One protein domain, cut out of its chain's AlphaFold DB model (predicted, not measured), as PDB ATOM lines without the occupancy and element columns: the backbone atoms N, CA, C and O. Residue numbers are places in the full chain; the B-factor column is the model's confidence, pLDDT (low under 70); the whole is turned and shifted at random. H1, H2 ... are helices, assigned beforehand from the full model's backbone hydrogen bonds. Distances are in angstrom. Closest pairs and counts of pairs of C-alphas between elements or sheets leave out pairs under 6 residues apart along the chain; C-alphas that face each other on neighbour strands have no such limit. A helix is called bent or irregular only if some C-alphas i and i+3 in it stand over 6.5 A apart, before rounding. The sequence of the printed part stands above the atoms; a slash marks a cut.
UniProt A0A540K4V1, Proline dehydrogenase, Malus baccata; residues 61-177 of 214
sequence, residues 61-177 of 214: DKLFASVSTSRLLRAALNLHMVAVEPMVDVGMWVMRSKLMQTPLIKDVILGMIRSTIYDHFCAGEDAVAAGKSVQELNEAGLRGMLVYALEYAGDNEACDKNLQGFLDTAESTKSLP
ATOM      1  N   ASP A  61     119.264  82.090 129.101       69.62
ATOM      2  CA  ASP A  61     119.109  81.519 127.758       69.62
ATOM      3  C   ASP A  61     119.461  82.516 126.645       69.62
ATOM      4  O   ASP A  61     120.046  82.130 125.636       69.62
ATOM      5  N   LYS A  62     119.163  83.810 126.829       70.81
ATOM      6  CA  LYS A  62     119.522  84.857 125.858       70.81
ATOM      7  C   LYS A  62     120.996  85.232 125.941       70.81
ATOM      8  O   LYS A  62     121.621  85.442 124.906       70.81
ATOM      9  N   LEU A  63     121.554  85.282 127.151       67.69
ATOM     10  CA  LEU A  63     122.966  85.614 127.374       67.69
ATOM     11  C   LEU A  63     123.912  84.545 126.816       67.69
ATOM     12  O   LEU A  63     124.997  84.869 126.340       67.69
ATOM     13  N   PHE A  64     123.498  83.279 126.869       69.25
ATOM     14  CA  PHE A  64     124.293  82.149 126.397       69.25
ATOM     15  C   PHE A  64     123.858  81.612 125.031       69.25
ATOM     16  O   PHE A  64     124.451  80.646 124.561       69.25
ATOM     17  N   ALA A  65     122.889  82.241 124.354       73.62
ATOM     18  CA  ALA A  65     122.435  81.818 123.025       73.62
ATOM     19  C   ALA A  65     123.573  81.777 121.986       73.62
ATOM     20  O   ALA A  65     123.554  80.951 121.075       73.62
ATOM     21  N   SER A  66     124.575  82.650 122.129       67.06
ATOM     22  CA  SER A  66     125.766  82.700 121.270       67.06
ATOM     23  C   SER A  66     126.846  81.674 121.643       67.06
ATOM     24  O   SER A  66     127.799  81.479 120.886       67.06
ATOM     25  N   VAL A  67     126.718  80.993 122.789       73.12
ATOM     26  CA  VAL A  67     127.704  80.038 123.307       73.12
ATOM     27  C   VAL A  67     127.203  78.611 123.101       73.12
ATOM     28  O   VAL A  67     126.093  78.251 123.478       73.12
ATOM     29  N   SER A  68     128.046  77.744 122.536       76.31
ATOM     30  CA  SER A  68     127.665  76.346 122.333       76.31
ATOM     31  C   SER A  68     127.465  75.607 123.662       76.31
ATOM     32  O   SER A  68     128.243  75.752 124.610       76.31
ATOM     33  N   THR A  69     126.477  74.709 123.710       77.69
ATOM     34  CA  THR A  69     126.228  73.841 124.875       77.69
ATOM     35  C   THR A  69     127.460  73.013 125.247       77.69
ATOM     36  O   THR A  69     127.724  72.778 126.421       77.69
ATOM     37  N   SER A  70     128.268  72.615 124.258       76.00
ATOM     38  CA  SER A  70     129.535  71.913 124.484       76.00
ATOM     39  C   SER A  70     130.559  72.763 125.240       76.00
ATOM     40  O   SER A  70     131.249  72.240 126.116       76.00
ATOM     41  N   ARG A  71     130.638  74.072 124.956       72.38
ATOM     42  CA  ARG A  71     131.491  75.005 125.703       72.38
ATOM     43  C   ARG A  71     130.996  75.173 127.130       72.38
ATOM     44  O   ARG A  71     131.810  75.092 128.041       72.38
ATOM     45  N   LEU A  72     129.689  75.335 127.328       75.88
ATOM     46  CA  LEU A  72     129.072  75.445 128.656       75.88
ATOM     47  C   LEU A  72     129.263  74.184 129.507       75.88
ATOM     48  O   LEU A  72     129.560  74.270 130.695       75.88
ATOM     49  N   LEU A  73     129.144  73.000 128.908       80.81
ATOM     50  CA  LEU A  73     129.359  71.749 129.628       80.81
ATOM     51  C   LEU A  73     130.836  71.562 129.998       80.81
ATOM     52  O   LEU A  73     131.151  71.192 131.126       80.81
ATOM     53  N   ARG A  74     131.750  71.865 129.065       78.44
ATOM     54  CA  ARG A  74     133.199  71.823 129.312       78.44
ATOM     55  C   ARG A  74     133.610  72.820 130.396       78.44
ATOM     56  O   ARG A  74     134.393  72.474 131.273       78.44
ATOM     57  N   ALA A  75     133.037  74.018 130.354       75.00
ATOM     58  CA  ALA A  75     133.179  75.057 131.363       75.00
ATOM     59  C   ALA A  75     132.790  74.556 132.755       75.00
ATOM     60  O   ALA A  75     133.596  74.595 133.682       75.00
ATOM     61  N   ALA A  76     131.571  74.024 132.875       79.69
ATOM     62  CA  ALA A  76     131.042  73.504 134.128       79.69
ATOM     63  C   ALA A  76     131.898  72.354 134.677       79.69
ATOM     64  O   ALA A  76     132.164  72.301 135.876       79.69
ATOM     65  N   LEU A  77     132.373  71.465 133.804       81.81
ATOM     66  CA  LEU A  77     133.236  70.352 134.183       81.81
ATOM     67  C   LEU A  77     134.613  70.827 134.669       81.81
ATOM     68  O   LEU A  77     135.052  70.398 135.733       81.81
ATOM     69  N   ASN A  78     135.261  71.751 133.953       76.94
ATOM     70  CA  ASN A  78     136.537  72.339 134.377       76.94
ATOM     71  C   ASN A  78     136.391  73.072 135.716       76.94
ATOM     72  O   ASN A  78     137.209  72.899 136.618       76.94
ATOM     73  N   LEU A  79     135.320  73.854 135.863       77.62
ATOM     74  CA  LEU A  79     134.993  74.566 137.093       77.62
ATOM     75  C   LEU A  79     134.818  73.593 138.263       77.62
ATOM     76  O   LEU A  79     135.349  73.824 139.347       77.62
ATOM     77  N   HIS A  80     134.110  72.487 138.031       80.00
ATOM     78  CA  HIS A  80     133.886  71.464 139.040       80.00
ATOM     79  C   HIS A  80     135.183  70.744 139.422       80.00
ATOM     80  O   HIS A  80     135.429  70.532 140.602       80.00
ATOM     81  N   MET A  81     136.051  70.432 138.453       77.12
ATOM     82  CA  MET A  81     137.356  69.824 138.729       77.12
ATOM     83  C   MET A  81     138.239  70.717 139.601       77.12
ATOM     84  O   MET A  81     138.858  70.227 140.540       77.12
ATOM     85  N   VAL A  82     138.271  72.023 139.327       75.69
ATOM     86  CA  VAL A  82     139.071  72.986 140.102       75.69
ATOM     87  C   VAL A  82     138.435  73.291 141.468       75.69
ATOM     88  O   VAL A  82     139.138  73.632 142.415       75.69
ATOM     89  N   ALA A  83     137.116  73.131 141.606       77.88
ATOM     90  CA  ALA A  83     136.419  73.270 142.886       77.88
ATOM     91  C   ALA A  83     136.646  72.081 143.842       77.88
ATOM     92  O   ALA A  83     136.355  72.190 145.034       77.88
ATOM     93  N   VAL A  84     137.147  70.948 143.338       80.31
ATOM     94  CA  VAL A  84     137.430  69.749 144.136       80.31
ATOM     95  C   VAL A  84     138.880  69.794 144.621       80.31
ATOM     96  O   VAL A  84     139.815  69.518 143.875       80.31
ATOM     97  N   GLU A  85     139.064  70.110 145.902       78.75
ATOM     98  CA  GLU A  85     140.377  70.309 146.541       78.75
ATOM     99  C   GLU A  85     141.358  69.124 146.353       78.75
ATOM    100  O   GLU A  85     142.481  69.360 145.908       78.75
ATOM    101  N   PRO A  86     140.953  67.842 146.506       82.56
ATOM    102  CA  PRO A  86     141.843  66.713 146.216       82.56
ATOM    103  C   PRO A  86     142.312  66.641 144.758       82.56
ATOM    104  O   PRO A  86     143.403  66.148 144.476       82.56
ATOM    105  N   MET A  87     141.492  67.110 143.813       78.94
ATOM    106  CA  MET A  87     141.856  67.113 142.397       78.94
ATOM    107  C   MET A  87     142.913  68.183 142.111       78.94
ATOM    108  O   MET A  87     143.844  67.950 141.337       78.94
ATOM    109  N   VAL A  88     142.812  69.326 142.792       78.56
ATOM    110  CA  VAL A  88     143.839  70.371 142.766       78.56
ATOM    111  C   VAL A  88     145.153  69.844 143.340       78.56
ATOM    112  O   VAL A  88     146.191  70.003 142.700       78.56
ATOM    113  N   ASP A  89     145.120  69.136 144.470       80.25
ATOM    114  CA  ASP A  89     146.322  68.563 145.091       80.25
ATOM    115  C   ASP A  89     147.024  67.531 144.201       80.25
ATOM    116  O   ASP A  89     148.254  67.534 144.086       80.25
ATOM    117  N   VAL A  90     146.262  66.672 143.515       84.12
ATOM    118  CA  VAL A  90     146.821  65.736 142.528       84.12
ATOM    119  C   VAL A  90     147.464  66.496 141.370       84.12
ATOM    120  O   VAL A  90     148.583  66.164 140.977       84.12
ATOM    121  N   GLY A  91     146.810  67.540 140.852       81.81
ATOM    122  CA  GLY A  91     147.383  68.404 139.817       81.81
ATOM    123  C   GLY A  91     148.708  69.030 140.260       81.81
ATOM    124  O   GLY A  91     149.708  68.944 139.548       81.81
ATOM    125  N   MET A  92     148.752  69.563 141.481       82.06
ATOM    126  CA  MET A  92     149.965  70.115 142.090       82.06
ATOM    127  C   MET A  92     151.074  69.077 142.230       82.06
ATOM    128  O   MET A  92     152.241  69.360 141.948       82.06
ATOM    129  N   TRP A  93     150.720  67.867 142.655       86.75
ATOM    130  CA  TRP A  93     151.664  66.768 142.769       86.75
ATOM    131  C   TRP A  93     152.233  66.370 141.403       86.75
ATOM    132  O   TRP A  93     153.450  66.215 141.282       86.75
ATOM    133  N   VAL A  94     151.396  66.274 140.362       85.44
ATOM    134  CA  VAL A  94     151.836  65.989 138.985       85.44
ATOM    135  C   VAL A  94     152.794  67.071 138.489       85.44
ATOM    136  O   VAL A  94     153.870  66.742 137.988       85.44
ATOM    137  N   MET A  95     152.461  68.346 138.699       80.00
ATOM    138  CA  MET A  95     153.300  69.468 138.266       80.00
ATOM    139  C   MET A  95     154.653  69.513 138.989       80.00
ATOM    140  O   MET A  95     155.662  69.890 138.401       80.00
ATOM    141  N   ARG A  96     154.710  69.077 140.252       80.88
ATOM    142  CA  ARG A  96     155.960  68.990 141.032       80.88
ATOM    143  C   ARG A  96     156.740  67.692 140.808       80.88
ATOM    144  O   ARG A  96     157.862  67.553 141.296       80.88
ATOM    145  N   SER A  97     156.153  66.724 140.113       83.75
ATOM    146  CA  SER A  97     156.753  65.409 139.909       83.75
ATOM    147  C   SER A  97     157.819  65.420 138.815       83.75
ATOM    148  O   SER A  97     157.832  66.263 137.919       83.75
ATOM    149  N   LYS A  98     158.684  64.395 138.813       84.69
ATOM    150  CA  LYS A  98     159.685  64.188 137.745       84.69
ATOM    151  C   LYS A  98     159.071  63.961 136.361       84.69
ATOM    152  O   LYS A  98     159.780  64.012 135.362       84.69
ATOM    153  N   LEU A  99     157.761  63.741 136.291       78.38
ATOM    154  CA  LEU A  99     157.019  63.619 135.044       78.38
ATOM    155  C   LEU A  99     157.153  64.882 134.170       78.38
ATOM    156  O   LEU A  99     157.315  64.769 132.959       78.38
ATOM    157  N   MET A 100     157.231  66.062 134.796       81.94
ATOM    158  CA  MET A 100     157.465  67.345 134.120       81.94
ATOM    159  C   MET A 100     158.910  67.541 133.634       81.94
ATOM    160  O   MET A 100     159.197  68.502 132.929       81.94
ATOM    161  N   GLN A 101     159.834  66.637 133.981       81.00
ATOM    162  CA  GLN A 101     161.220  66.667 133.490       81.00
ATOM    163  C   GLN A 101     161.365  65.971 132.133       81.00
ATOM    164  O   GLN A 101     162.391  66.120 131.474       81.00
ATOM    165  N   THR A 102     160.351  65.210 131.705       87.06
ATOM    166  CA  THR A 102     160.341  64.583 130.381       87.06
ATOM    167  C   THR A 102     159.644  65.524 129.400       87.06
ATOM    168  O   THR A 102     158.441  65.732 129.553       87.06
ATOM    169  N   PRO A 103     160.340  66.070 128.385       84.50
ATOM    170  CA  PRO A 103     159.800  67.126 127.524       84.50
ATOM    171  C   PRO A 103     158.496  66.712 126.834       84.50
ATOM    172  O   PRO A 103     157.511  67.431 126.909       84.50
ATOM    173  N   LEU A 104     158.429  65.491 126.297       89.06
ATOM    174  CA  LEU A 104     157.215  64.989 125.640       89.06
ATOM    175  C   LEU A 104     156.006  64.918 126.580       89.06
ATOM    176  O   LEU A 104     154.892  65.242 126.186       89.06
ATOM    177  N   ILE A 105     156.212  64.480 127.822       84.81
ATOM    178  CA  ILE A 105     155.110  64.328 128.776       84.81
ATOM    179  C   ILE A 105     154.698  65.698 129.319       84.81
ATOM    180  O   ILE A 105     153.505  65.968 129.439       84.81
ATOM    181  N   LYS A 106     155.671  66.579 129.573       81.56
ATOM    182  CA  LYS A 106     155.431  67.977 129.929       81.56
ATOM    183  C   LYS A 106     154.584  68.676 128.869       81.56
ATOM    184  O   LYS A 106     153.575  69.271 129.227       81.56
ATOM    185  N   ASP A 107     154.948  68.562 127.594       85.06
ATOM    186  CA  ASP A 107     154.240  69.225 126.495       85.06
ATOM    187  C   ASP A 107     152.805  68.710 126.353       85.06
ATOM    188  O   ASP A 107     151.875  69.492 126.157       85.06
ATOM    189  N   VAL A 108     152.596  67.401 126.521       87.38
ATOM    190  CA  VAL A 108     151.256  66.796 126.516       87.38
ATOM    191  C   VAL A 108     150.418  67.302 127.692       87.38
ATOM    192  O   VAL A 108     149.259  67.675 127.506       87.38
ATOM    193  N   ILE A 109     150.995  67.358 128.894       82.69
ATOM    194  CA  ILE A 109     150.318  67.864 130.092       82.69
ATOM    195  C   ILE A 109     149.966  69.347 129.913       82.69
ATOM    196  O   ILE A 109     148.791  69.701 130.034       82.69
ATOM    197  N   LEU A 110     150.933  70.198 129.549       81.88
ATOM    198  CA  LEU A 110     150.720  71.627 129.286       81.88
ATOM    199  C   LEU A 110     149.692  71.854 128.179       81.88
ATOM    200  O   LEU A 110     148.817  72.699 128.336       81.88
ATOM    201  N   GLY A 111     149.744  71.073 127.101       84.31
ATOM    202  CA  GLY A 111     148.761  71.128 126.022       84.31
ATOM    203  C   GLY A 111     147.344  70.804 126.500       84.31
ATOM    204  O   GLY A 111     146.396  71.497 126.130       84.31
ATOM    205  N   MET A 112     147.186  69.803 127.375       83.50
ATOM    206  CA  MET A 112     145.888  69.478 127.977       83.50
ATOM    207  C   MET A 112     145.377  70.602 128.882       83.50
ATOM    208  O   MET A 112     144.205  70.966 128.793       83.50
ATOM    209  N   ILE A 113     146.236  71.180 129.724       79.56
ATOM    210  CA  ILE A 113     145.869  72.289 130.621       79.56
ATOM    211  C   ILE A 113     145.479  73.527 129.814       79.56
ATOM    212  O   ILE A 113     144.458  74.159 130.092       79.56
ATOM    213  N   ARG A 114     146.254  73.822 128.766       78.69
ATOM    214  CA  ARG A 114     146.012  74.912 127.821       78.69
ATOM    215  C   ARG A 114     144.652  74.760 127.141       78.69
ATOM    216  O   ARG A 114     143.810  75.642 127.239       78.69
ATOM    217  N   SER A 115     144.373  73.581 126.582       78.25
ATOM    218  CA  SER A 115     143.099  73.306 125.901       78.25
ATOM    219  C   SER A 115     141.878  73.230 126.835       78.25
ATOM    220  O   SER A 115     140.737  73.142 126.374       78.25
ATOM    221  N   THR A 116     142.078  73.190 128.154       77.00
ATOM    222  CA  THR A 116     140.990  73.049 129.128       77.00
ATOM    223  C   THR A 116     140.798  74.322 129.935       77.00
ATOM    224  O   THR A 116     139.884  75.093 129.661       77.00
ATOM    225  N   ILE A 117     141.624  74.514 130.955       71.94
ATOM    226  CA  ILE A 117     141.463  75.545 131.976       71.94
ATOM    227  C   ILE A 117     141.863  76.895 131.392       71.94
ATOM    228  O   ILE A 117     141.122  77.861 131.548       71.94
ATOM    229  N   TYR A 118     142.970  76.946 130.648       71.38
ATOM    230  CA  TYR A 118     143.437  78.192 130.052       71.38
ATOM    231  C   TYR A 118     142.443  78.734 129.020       71.38
ATOM    232  O   TYR A 118     141.925  79.828 129.200       71.38
ATOM    233  N   ASP A 119     142.080  77.933 128.013       73.06
ATOM    234  CA  ASP A 119     141.097  78.310 126.984       73.06
ATOM    235  C   ASP A 119     139.729  78.719 127.558       73.06
ATOM    236  O   ASP A 119     138.937  79.377 126.882       73.06
ATOM    237  N   HIS A 120     139.405  78.279 128.777       71.75
ATOM    238  CA  HIS A 120     138.123  78.573 129.398       71.75
ATOM    239  C   HIS A 120     138.141  79.812 130.301       71.75
ATOM    240  O   HIS A 120     137.182  80.583 130.289       71.75
ATOM    241  N   PHE A 121     139.199  79.998 131.093       71.06
ATOM    242  CA  PHE A 121     139.292  81.100 132.055       71.06
ATOM    243  C   PHE A 121     140.060  82.309 131.521       71.06
ATOM    244  O   PHE A 121     139.871  83.417 132.024       71.06
ATOM    245  N   CYS A 122     140.915  82.118 130.519       76.44
ATOM    246  CA  CYS A 122     141.717  83.175 129.924       76.44
ATOM    247  C   CYS A 122     141.123  83.588 128.574       76.44
ATOM    248  O   CYS A 122     140.750  82.757 127.752       76.44
ATOM    249  N   ALA A 123     141.063  84.899 128.330       72.50
ATOM    250  CA  ALA A 123     140.580  85.449 127.061       72.50
ATOM    251  C   ALA A 123     141.541  85.176 125.888       72.50
ATOM    252  O   ALA A 123     141.161  85.317 124.731       72.50
ATOM    253  N   GLY A 124     142.786  84.812 126.180       73.12
ATOM    254  CA  GLY A 124     143.837  84.559 125.208       73.12
ATOM    255  C   GLY A 124     145.200  84.601 125.885       73.12
ATOM    256  O   GLY A 124     145.320  85.090 127.006       73.12
ATOM    257  N   GLU A 125     146.208  84.069 125.205       74.94
ATOM    258  CA  GLU A 125     147.587  84.018 125.717       74.94
ATOM    259  C   GLU A 125     148.388  85.278 125.524       74.94
ATOM    260  O   GLU A 125     149.330  85.556 126.261       74.94
ATOM    261  N   ASP A 126     147.987  86.037 124.524       76.38
ATOM    262  CA  ASP A 126     148.566  87.305 124.177       76.38
ATOM    263  C   ASP A 126     147.446  88.333 124.004       76.38
ATOM    264  O   ASP A 126     146.246  88.022 123.992       76.38
ATOM    265  N   ALA A 127     147.855  89.590 123.877       73.44
ATOM    266  CA  ALA A 127     146.936  90.705 123.720       73.44
ATOM    267  C   ALA A 127     146.070  90.590 122.449       73.44
ATOM    268  O   ALA A 127     144.943  91.082 122.431       73.44
ATOM    269  N   VAL A 128     146.555  89.911 121.403       77.38
ATOM    270  CA  VAL A 128     145.834  89.748 120.131       77.38
ATOM    271  C   VAL A 128     144.694  88.746 120.289       77.38
ATOM    272  O   VAL A 128     143.550  89.048 119.942       77.38
ATOM    273  N   ALA A 129     144.980  87.577 120.861       76.69
ATOM    274  CA  ALA A 129     143.991  86.557 121.178       76.69
ATOM    275  C   ALA A 129     142.944  87.098 122.163       76.69
ATOM    276  O   ALA A 129     141.743  86.933 121.936       76.69
ATOM    277  N   ALA A 130     143.384  87.827 123.196       78.50
ATOM    278  CA  ALA A 130     142.486  88.490 124.135       78.50
ATOM    279  C   ALA A 130     141.598  89.543 123.450       78.50
ATOM    280  O   ALA A 130     140.396  89.597 123.710       78.50
ATOM    281  N   GLY A 131     142.162  90.345 122.540       75.88
ATOM    282  CA  GLY A 131     141.422  91.343 121.769       75.88
ATOM    283  C   GLY A 131     140.325  90.730 120.900       75.88
ATOM    284  O   GLY A 131     139.203  91.238 120.884       75.88
ATOM    285  N   LYS A 132     140.606  89.591 120.254       82.00
ATOM    286  CA  LYS A 132     139.606  88.842 119.480       82.00
ATOM    287  C   LYS A 132     138.450  88.363 120.361       82.00
ATOM    288  O   LYS A 132     137.293  88.586 120.024       82.00
ATOM    289  N   SER A 133     138.752  87.768 121.514       76.00
ATOM    290  CA  SER A 133     137.724  87.320 122.463       76.00
ATOM    291  C   SER A 133     136.873  88.480 122.988       76.00
ATOM    292  O   SER A 133     135.664  88.340 123.168       76.00
ATOM    293  N   VAL A 134     137.477  89.654 123.202       77.56
ATOM    294  CA  VAL A 134     136.745  90.870 123.582       77.56
ATOM    295  C   VAL A 134     135.842  91.370 122.451       77.56
ATOM    296  O   VAL A 134     134.733  91.825 122.727       77.56
ATOM    297  N   GLN A 135     136.278  91.270 121.194       77.31
ATOM    298  CA  GLN A 135     135.459  91.620 120.035       77.31
ATOM    299  C   GLN A 135     134.247  90.689 119.897       77.31
ATOM    300  O   GLN A 135     133.129  91.180 119.777       77.31
ATOM    301  N   GLU A 136     134.446  89.373 120.003       77.06
ATOM    302  CA  GLU A 136     133.357  88.381 119.988       77.06
ATOM    303  C   GLU A 136     132.339  88.656 121.112       77.06
ATOM    304  O   GLU A 136     131.124  88.605 120.904       77.06
ATOM    305  N   LEU A 137     132.826  89.027 122.303       72.12
ATOM    306  CA  LEU A 137     131.977  89.418 123.425       72.12
ATOM    307  C   LEU A 137     131.190  90.706 123.128       72.12
ATOM    308  O   LEU A 137     130.013  90.804 123.478       72.12
ATOM    309  N   ASN A 138     131.819  91.676 122.459       75.00
ATOM    310  CA  ASN A 138     131.180  92.930 122.075       75.00
ATOM    311  C   ASN A 138     130.093  92.751 121.014       75.00
ATOM    312  O   ASN A 138     129.037  93.371 121.126       75.00
ATOM    313  N   GLU A 139     130.327  91.884 120.031       76.00
ATOM    314  CA  GLU A 139     129.343  91.511 119.008       76.00
ATOM    315  C   GLU A 139     128.123  90.811 119.623       76.00
ATOM    316  O   GLU A 139     126.997  91.016 119.174       76.00
ATOM    317  N   ALA A 140     128.321  90.065 120.714       68.19
ATOM    318  CA  ALA A 140     127.241  89.504 121.525       68.19
ATOM    319  C   ALA A 140     126.543  90.540 122.439       68.19
ATOM    320  O   ALA A 140     125.687  90.175 123.243       68.19
ATOM    321  N   GLY A 141     126.910  91.825 122.354       65.62
ATOM    322  CA  GLY A 141     126.335  92.903 123.162       65.62
ATOM    323  C   GLY A 141     126.880  92.986 124.591       65.62
ATOM    324  O   GLY A 141     126.395  93.771 125.409       65.62
ATOM    325  N   LEU A 142     127.906  92.202 124.915       68.38
ATOM    326  CA  LEU A 142     128.503  92.135 126.241       68.38
ATOM    327  C   LEU A 142     129.790  92.975 126.307       68.38
ATOM    328  O   LEU A 142     130.421  93.305 125.305       68.38
ATOM    329  N   ARG A 143     130.181  93.367 127.522       68.00
ATOM    330  CA  ARG A 143     131.426  94.107 127.777       68.00
ATOM    331  C   ARG A 143     132.340  93.295 128.678       68.00
ATOM    332  O   ARG A 143     131.872  92.684 129.639       68.00
ATOM    333  N   GLY A 144     133.634  93.320 128.380       68.75
ATOM    334  CA  GLY A 144     134.656  92.590 129.127       68.75
ATOM    335  C   GLY A 144     135.440  93.482 130.089       68.75
ATOM    336  O   GLY A 144     135.597  94.683 129.865       68.75
ATOM    337  N   MET A 145     135.973  92.876 131.150       75.44
ATOM    338  CA  MET A 145     137.043  93.453 131.966       75.44
ATOM    339  C   MET A 145     138.301  92.620 131.737       75.44
ATOM    340  O   MET A 145     138.340  91.453 132.122       75.44
ATOM    341  N   LEU A 146     139.308  93.208 131.093       74.00
ATOM    342  CA  LEU A 146     140.576  92.532 130.838       74.00
ATOM    343  C   LEU A 146     141.482  92.646 132.068       74.00
ATOM    344  O   LEU A 146     141.655  93.734 132.617       74.00
ATOM    345  N   VAL A 147     142.044  91.518 132.503       75.38
ATOM    346  CA  VAL A 147     142.949  91.433 133.655       75.38
ATOM    347  C   VAL A 147     144.244  90.777 133.194       75.38
ATOM    348  O   VAL A 147     144.231  89.632 132.752       75.38
ATOM    349  N   TYR A 148     145.360  91.498 133.308       75.56
ATOM    350  CA  TYR A 148     146.691  90.920 133.133       75.56
ATOM    351  C   TYR A 148     147.066  90.161 134.413       75.56
ATOM    352  O   TYR A 148     147.272  90.770 135.460       75.56
ATOM    353  N   ALA A 149     147.075  88.830 134.342       69.94
ATOM    354  CA  ALA A 149     147.107  87.940 135.506       69.94
ATOM    355  C   ALA A 149     148.507  87.356 135.792       69.94
ATOM    356  O   ALA A 149     148.642  86.160 136.046       69.94
ATOM    357  N   LEU A 150     149.554  88.187 135.728       73.38
ATOM    358  CA  LEU A 150     150.923  87.784 136.066       73.38
ATOM    359  C   LEU A 150     151.330  88.391 137.414       73.38
ATOM    360  O   LEU A 150     151.548  89.596 137.525       73.38
ATOM    361  N   GLU A 151     151.394  87.553 138.450       66.75
ATOM    362  CA  GLU A 151     151.566  88.003 139.842       66.75
ATOM    363  C   GLU A 151     152.952  87.682 140.427       66.75
ATOM    364  O   GLU A 151     153.356  88.287 141.419       66.75
ATOM    365  N   TYR A 152     153.700  86.743 139.837       69.81
ATOM    366  CA  TYR A 152     154.998  86.330 140.373       69.81
ATOM    367  C   TYR A 152     156.147  87.156 139.789       69.81
ATOM    368  O   TYR A 152     156.337  87.199 138.574       69.81
ATOM    369  N   ALA A 153     156.948  87.757 140.665       75.19
ATOM    370  CA  ALA A 153     158.239  88.347 140.340       75.19
ATOM    371  C   ALA A 153     159.251  87.888 141.396       75.19
ATOM    372  O   ALA A 153     159.094  88.183 142.580       75.19
ATOM    373  N   GLY A 154     160.250  87.109 140.976       77.62
ATOM    374  CA  GLY A 154     161.315  86.627 141.864       77.62
ATOM    375  C   GLY A 154     162.420  87.659 142.110       77.62
ATOM    376  O   GLY A 154     163.169  87.534 143.074       77.62
ATOM    377  N   ASP A 155     162.504  88.669 141.246       83.62
ATOM    378  CA  ASP A 155     163.489  89.746 141.251       83.62
ATOM    379  C   ASP A 155     162.869  91.047 140.698       83.62
ATOM    380  O   ASP A 155     161.703  91.086 140.278       83.62
ATOM    381  N   ASN A 156     163.636  92.137 140.742       86.69
ATOM    382  CA  ASN A 156     163.174  93.444 140.274       86.69
ATOM    383  C   ASN A 156     162.986  93.455 138.752       86.69
ATOM    384  O   ASN A 156     162.038  94.051 138.251       86.69
ATOM    385  N   GLU A 157     163.831  92.737 138.016       87.50
ATOM    386  CA  GLU A 157     163.758  92.619 136.564       87.50
ATOM    387  C   GLU A 157     162.464  91.922 136.110       87.50
ATOM    388  O   GLU A 157     161.862  92.305 135.105       87.50
ATOM    389  N   ALA A 158     162.001  90.905 136.840       80.56
ATOM    390  CA  ALA A 158     160.707  90.269 136.628       80.56
ATOM    391  C   ALA A 158     159.555  91.207 137.002       80.56
ATOM    392  O   ALA A 158     158.540  91.220 136.308       80.56
ATOM    393  N   CYS A 159     159.709  92.027 138.045       82.25
ATOM    394  CA  CYS A 159     158.718  93.045 138.397       82.25
ATOM    395  C   CYS A 159     158.548  94.071 137.266       82.25
ATOM    396  O   CYS A 159     157.419  94.359 136.863       82.25
ATOM    397  N   ASP A 160     159.653  94.558 136.702       87.44
ATOM    398  CA  ASP A 160     159.638  95.504 135.585       87.44
ATOM    399  C   ASP A 160     159.005  94.886 134.331       87.44
ATOM    400  O   ASP A 160     158.192  95.527 133.663       87.44
ATOM    401  N   LYS A 161     159.290  93.609 134.039       85.44
ATOM    402  CA  LYS A 161     158.630  92.872 132.946       85.44
ATOM    403  C   LYS A 161     157.127  92.713 133.172       85.44
ATOM    404  O   LYS A 161     156.356  92.871 132.227       85.44
ATOM    405  N   ASN A 162     156.696  92.429 134.400       83.00
ATOM    406  CA  ASN A 162     155.274  92.312 134.732       83.00
ATOM    407  C   ASN A 162     154.558  93.656 134.578       83.00
ATOM    408  O   ASN A 162     153.458  93.705 134.024       83.00
ATOM    409  N   LEU A 163     155.195  94.745 135.020       83.06
ATOM    410  CA  LEU A 163     154.698  96.103 134.814       83.06
ATOM    411  C   LEU A 163     154.592  96.427 133.322       83.06
ATOM    412  O   LEU A 163     153.555  96.926 132.887       83.06
ATOM    413  N   GLN A 164     155.622  96.111 132.537       85.81
ATOM    414  CA  GLN A 164     155.600  96.333 131.094       85.81
ATOM    415  C   GLN A 164     154.454  95.559 130.431       85.81
ATOM    416  O   GLN A 164     153.664  96.158 129.712       85.81
ATOM    417  N   GLY A 165     154.279  94.272 130.749       81.94
ATOM    418  CA  GLY A 165     153.173  93.472 130.212       81.94
ATOM    419  C   GLY A 165     151.788  94.012 130.592       81.94
ATOM    420  O   GLY A 165     150.860  93.996 129.777       81.94
ATOM    421  N   PHE A 166     151.641  94.569 131.798       82.81
ATOM    422  CA  PHE A 166     150.422  95.272 132.196       82.81
ATOM    423  C   PHE A 166     150.182  96.532 131.352       82.81
ATOM    424  O   PHE A 166     149.062  96.750 130.881       82.81
ATOM    425  N   LEU A 167     151.215  97.356 131.147       83.94
ATOM    426  CA  LEU A 167     151.125  98.572 130.335       83.94
ATOM    427  C   LEU A 167     150.799  98.251 128.873       83.94
ATOM    428  O   LEU A 167     149.902  98.880 128.312       83.94
ATOM    429  N   ASP A 168     151.441  97.235 128.299       83.50
ATOM    430  CA  ASP A 168     151.187  96.765 126.935       83.50
ATOM    431  C   ASP A 168     149.740  96.272 126.785       83.50
ATOM    432  O   ASP A 168     149.052  96.591 125.812       83.50
ATOM    433  N   THR A 169     149.232  95.549 127.790       76.81
ATOM    434  CA  THR A 169     147.830  95.111 127.830       76.81
ATOM    435  C   THR A 169     146.885  96.312 127.865       76.81
ATOM    436  O   THR A 169     145.927  96.374 127.094       76.81
ATOM    437  N   ALA A 170     147.154  97.299 128.727       81.25
ATOM    438  CA  ALA A 170     146.355  98.517 128.816       81.25
ATOM    439  C   ALA A 170     146.397  99.327 127.509       81.25
ATOM    440  O   ALA A 170     145.376  99.865 127.080       81.25
ATOM    441  N   GLU A 171     147.545  99.390 126.844       83.44
ATOM    442  CA  GLU A 171     147.674 100.037 125.545       83.44
ATOM    443  C   GLU A 171     146.896  99.301 124.453       83.44
ATOM    444  O   GLU A 171     146.157  99.939 123.704       83.44
ATOM    445  N   SER A 172     146.966  97.971 124.424       77.19
ATOM    446  CA  SER A 172     146.199  97.149 123.489       77.19
ATOM    447  C   SER A 172     144.690  97.374 123.625       77.19
ATOM    448  O   SER A 172     143.981  97.401 122.624       77.19
ATOM    449  N   THR A 173     144.178  97.660 124.829       78.31
ATOM    450  CA  THR A 173     142.747  97.975 124.979       78.31
ATOM    451  C   THR A 173     142.297  99.235 124.238       78.31
ATOM    452  O   THR A 173     141.111  99.361 123.938       78.31
ATOM    453  N   LYS A 174     143.209 100.156 123.892       79.19
ATOM    454  CA  LYS A 174     142.875 101.382 123.149       79.19
ATOM    455  C   LYS A 174     142.495 101.115 121.693       79.19
ATOM    456  O   LYS A 174     141.817 101.947 121.097       79.19
ATOM    457  N   SER A 175     142.946 100.000 121.111       76.75
ATOM    458  CA  SER A 175     142.587  99.615 119.739       76.75
ATOM    459  C   SER A 175     141.262  98.852 119.663       76.75
ATOM    460  O   SER A 175     140.753  98.620 118.567       76.75
ATOM    461  N   LEU A 176     140.683  98.485 120.811       74.06
ATOM    462  CA  LEU A 176     139.380  97.835 120.887       74.06
ATOM    463  C   LEU A 176     138.255  98.875 120.760       74.06
ATOM    464  O   LEU A 176     138.446 100.043 121.114       74.06
ATOM    465  N   PRO A 177     137.060  98.481 120.285       68.88
ATOM    466  CA  PRO A 177     135.931  99.396 120.195       68.88
ATOM    467  C   PRO A 177     135.654 100.077 121.553       68.88
ATOM    468  O   PRO A 177     135.653  99.396 122.583       68.88
TER     469      PRO A 177
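What this domain is: This is residues 61 to 177 of the 214 residues of the protein "Proline dehydrogenase" of Malus baccata (UniProt A0A540K4V1). Start at the first printed residues and you will see two loosely joined parts: H1, H2, H3 and H4 run round an open loop that closes where the later part of H4 crosses H1, and H5 and H6 make a second part, where the chain goes out along H5, folds back through the long stretch of residues 140 to 155, and runs along H6 the same way as H5. The two helices of the second part touch over a few residues, and H6 stays apart from H1, H3 and H4, while H5 stays apart from H4 although it follows it. The printed part has 117 residues with six named helices in the order H1 H2 H3 H4 H5 H6 and no named strand, and its class is all helix. It is loose, with a radius of gyration of the C-alphas of 17.1 A, and it spans 46 by 41 by 26 A.

How they stand to each other: Look first at H1, residues 69 to 83, and at H2, residues 85 to 96. They only just touch, only at the corner by their link, with 3 pairs of C-alphas within 8 A; the closest are those of Val 82 and Val 88, 6.1 A apart, and the lines are about perpendicular at 84 degrees. Next find H3, residues 98 to 101, which is close to H2 but not clearly touching it, the closest C-alphas being those of Val 94 and Met 100, 7.6 A apart. H4, residues 103 to 121, only just touches H3, only at the corner, with 3 pairs of C-alphas within 8 A; the closest are those of Met 100 and Lys 106, 4.7 A apart. Residues 116 to 120 of H4 touch residues 74 to 78 of H1, with the C-alphas of Asn 78 and Ile 117 closest at 6.3 A, and these lines are only just about perpendicular at 70.1 degrees. H2 and H4 are near each other. Then compare H5, residues 127 to 139, with H6, residues 156 to 175: residues 127 to 131 touch residues 169 to 173, with the C-alphas of Ala 127 and Thr 169 closest at 6.1 A. They run the same way at a shallow tilt of 34.8 degrees, only just short of steep. In H1, H2 and H5 each O i to N i+4 pair is within hydrogen-bond range; in H4 it is 13 of 15, in H6 14 of 16, and H3 is too short for such a pair.

Where its parts are: Find C-alpha 69 at (126.228, 73.841, 124.875); from there H1 runs 20.7 A to C-alpha 83. H2 covers 16.6 A from Glu 85 to Arg 96, and H3 takes 5.2 A from Lys 98 to Gln 101. Find C-alpha 103 at (159.800, 67.126, 127.524), where H4 begins; it runs 25.2 A to Phe 121 and has a kink of 35 degrees near residue 114. H4 is neither bent nor irregular, but only just: C-alphas 115 and 118 are 6.4 A apart. H5 runs 18.2 A from Ala 127 to Glu 139. H6, the longest helix by residues, runs 29.7 A from Asn 156 to C-alpha 175 at (142.587, 99.615, 119.739).

The domain as a whole: The two C-alphas farthest apart are those of Asp 61 and Asn 156, 47.3 A. Residues 83 to 90, of which 85 to 90 belong to H2, stand free. The printed part has no cut. The link from H5 to H6, 16 residues, is long; the others are tight. The mean pLDDT of the printed part is 77.9, and 13 residues are under 70, among them residues 140 to 144.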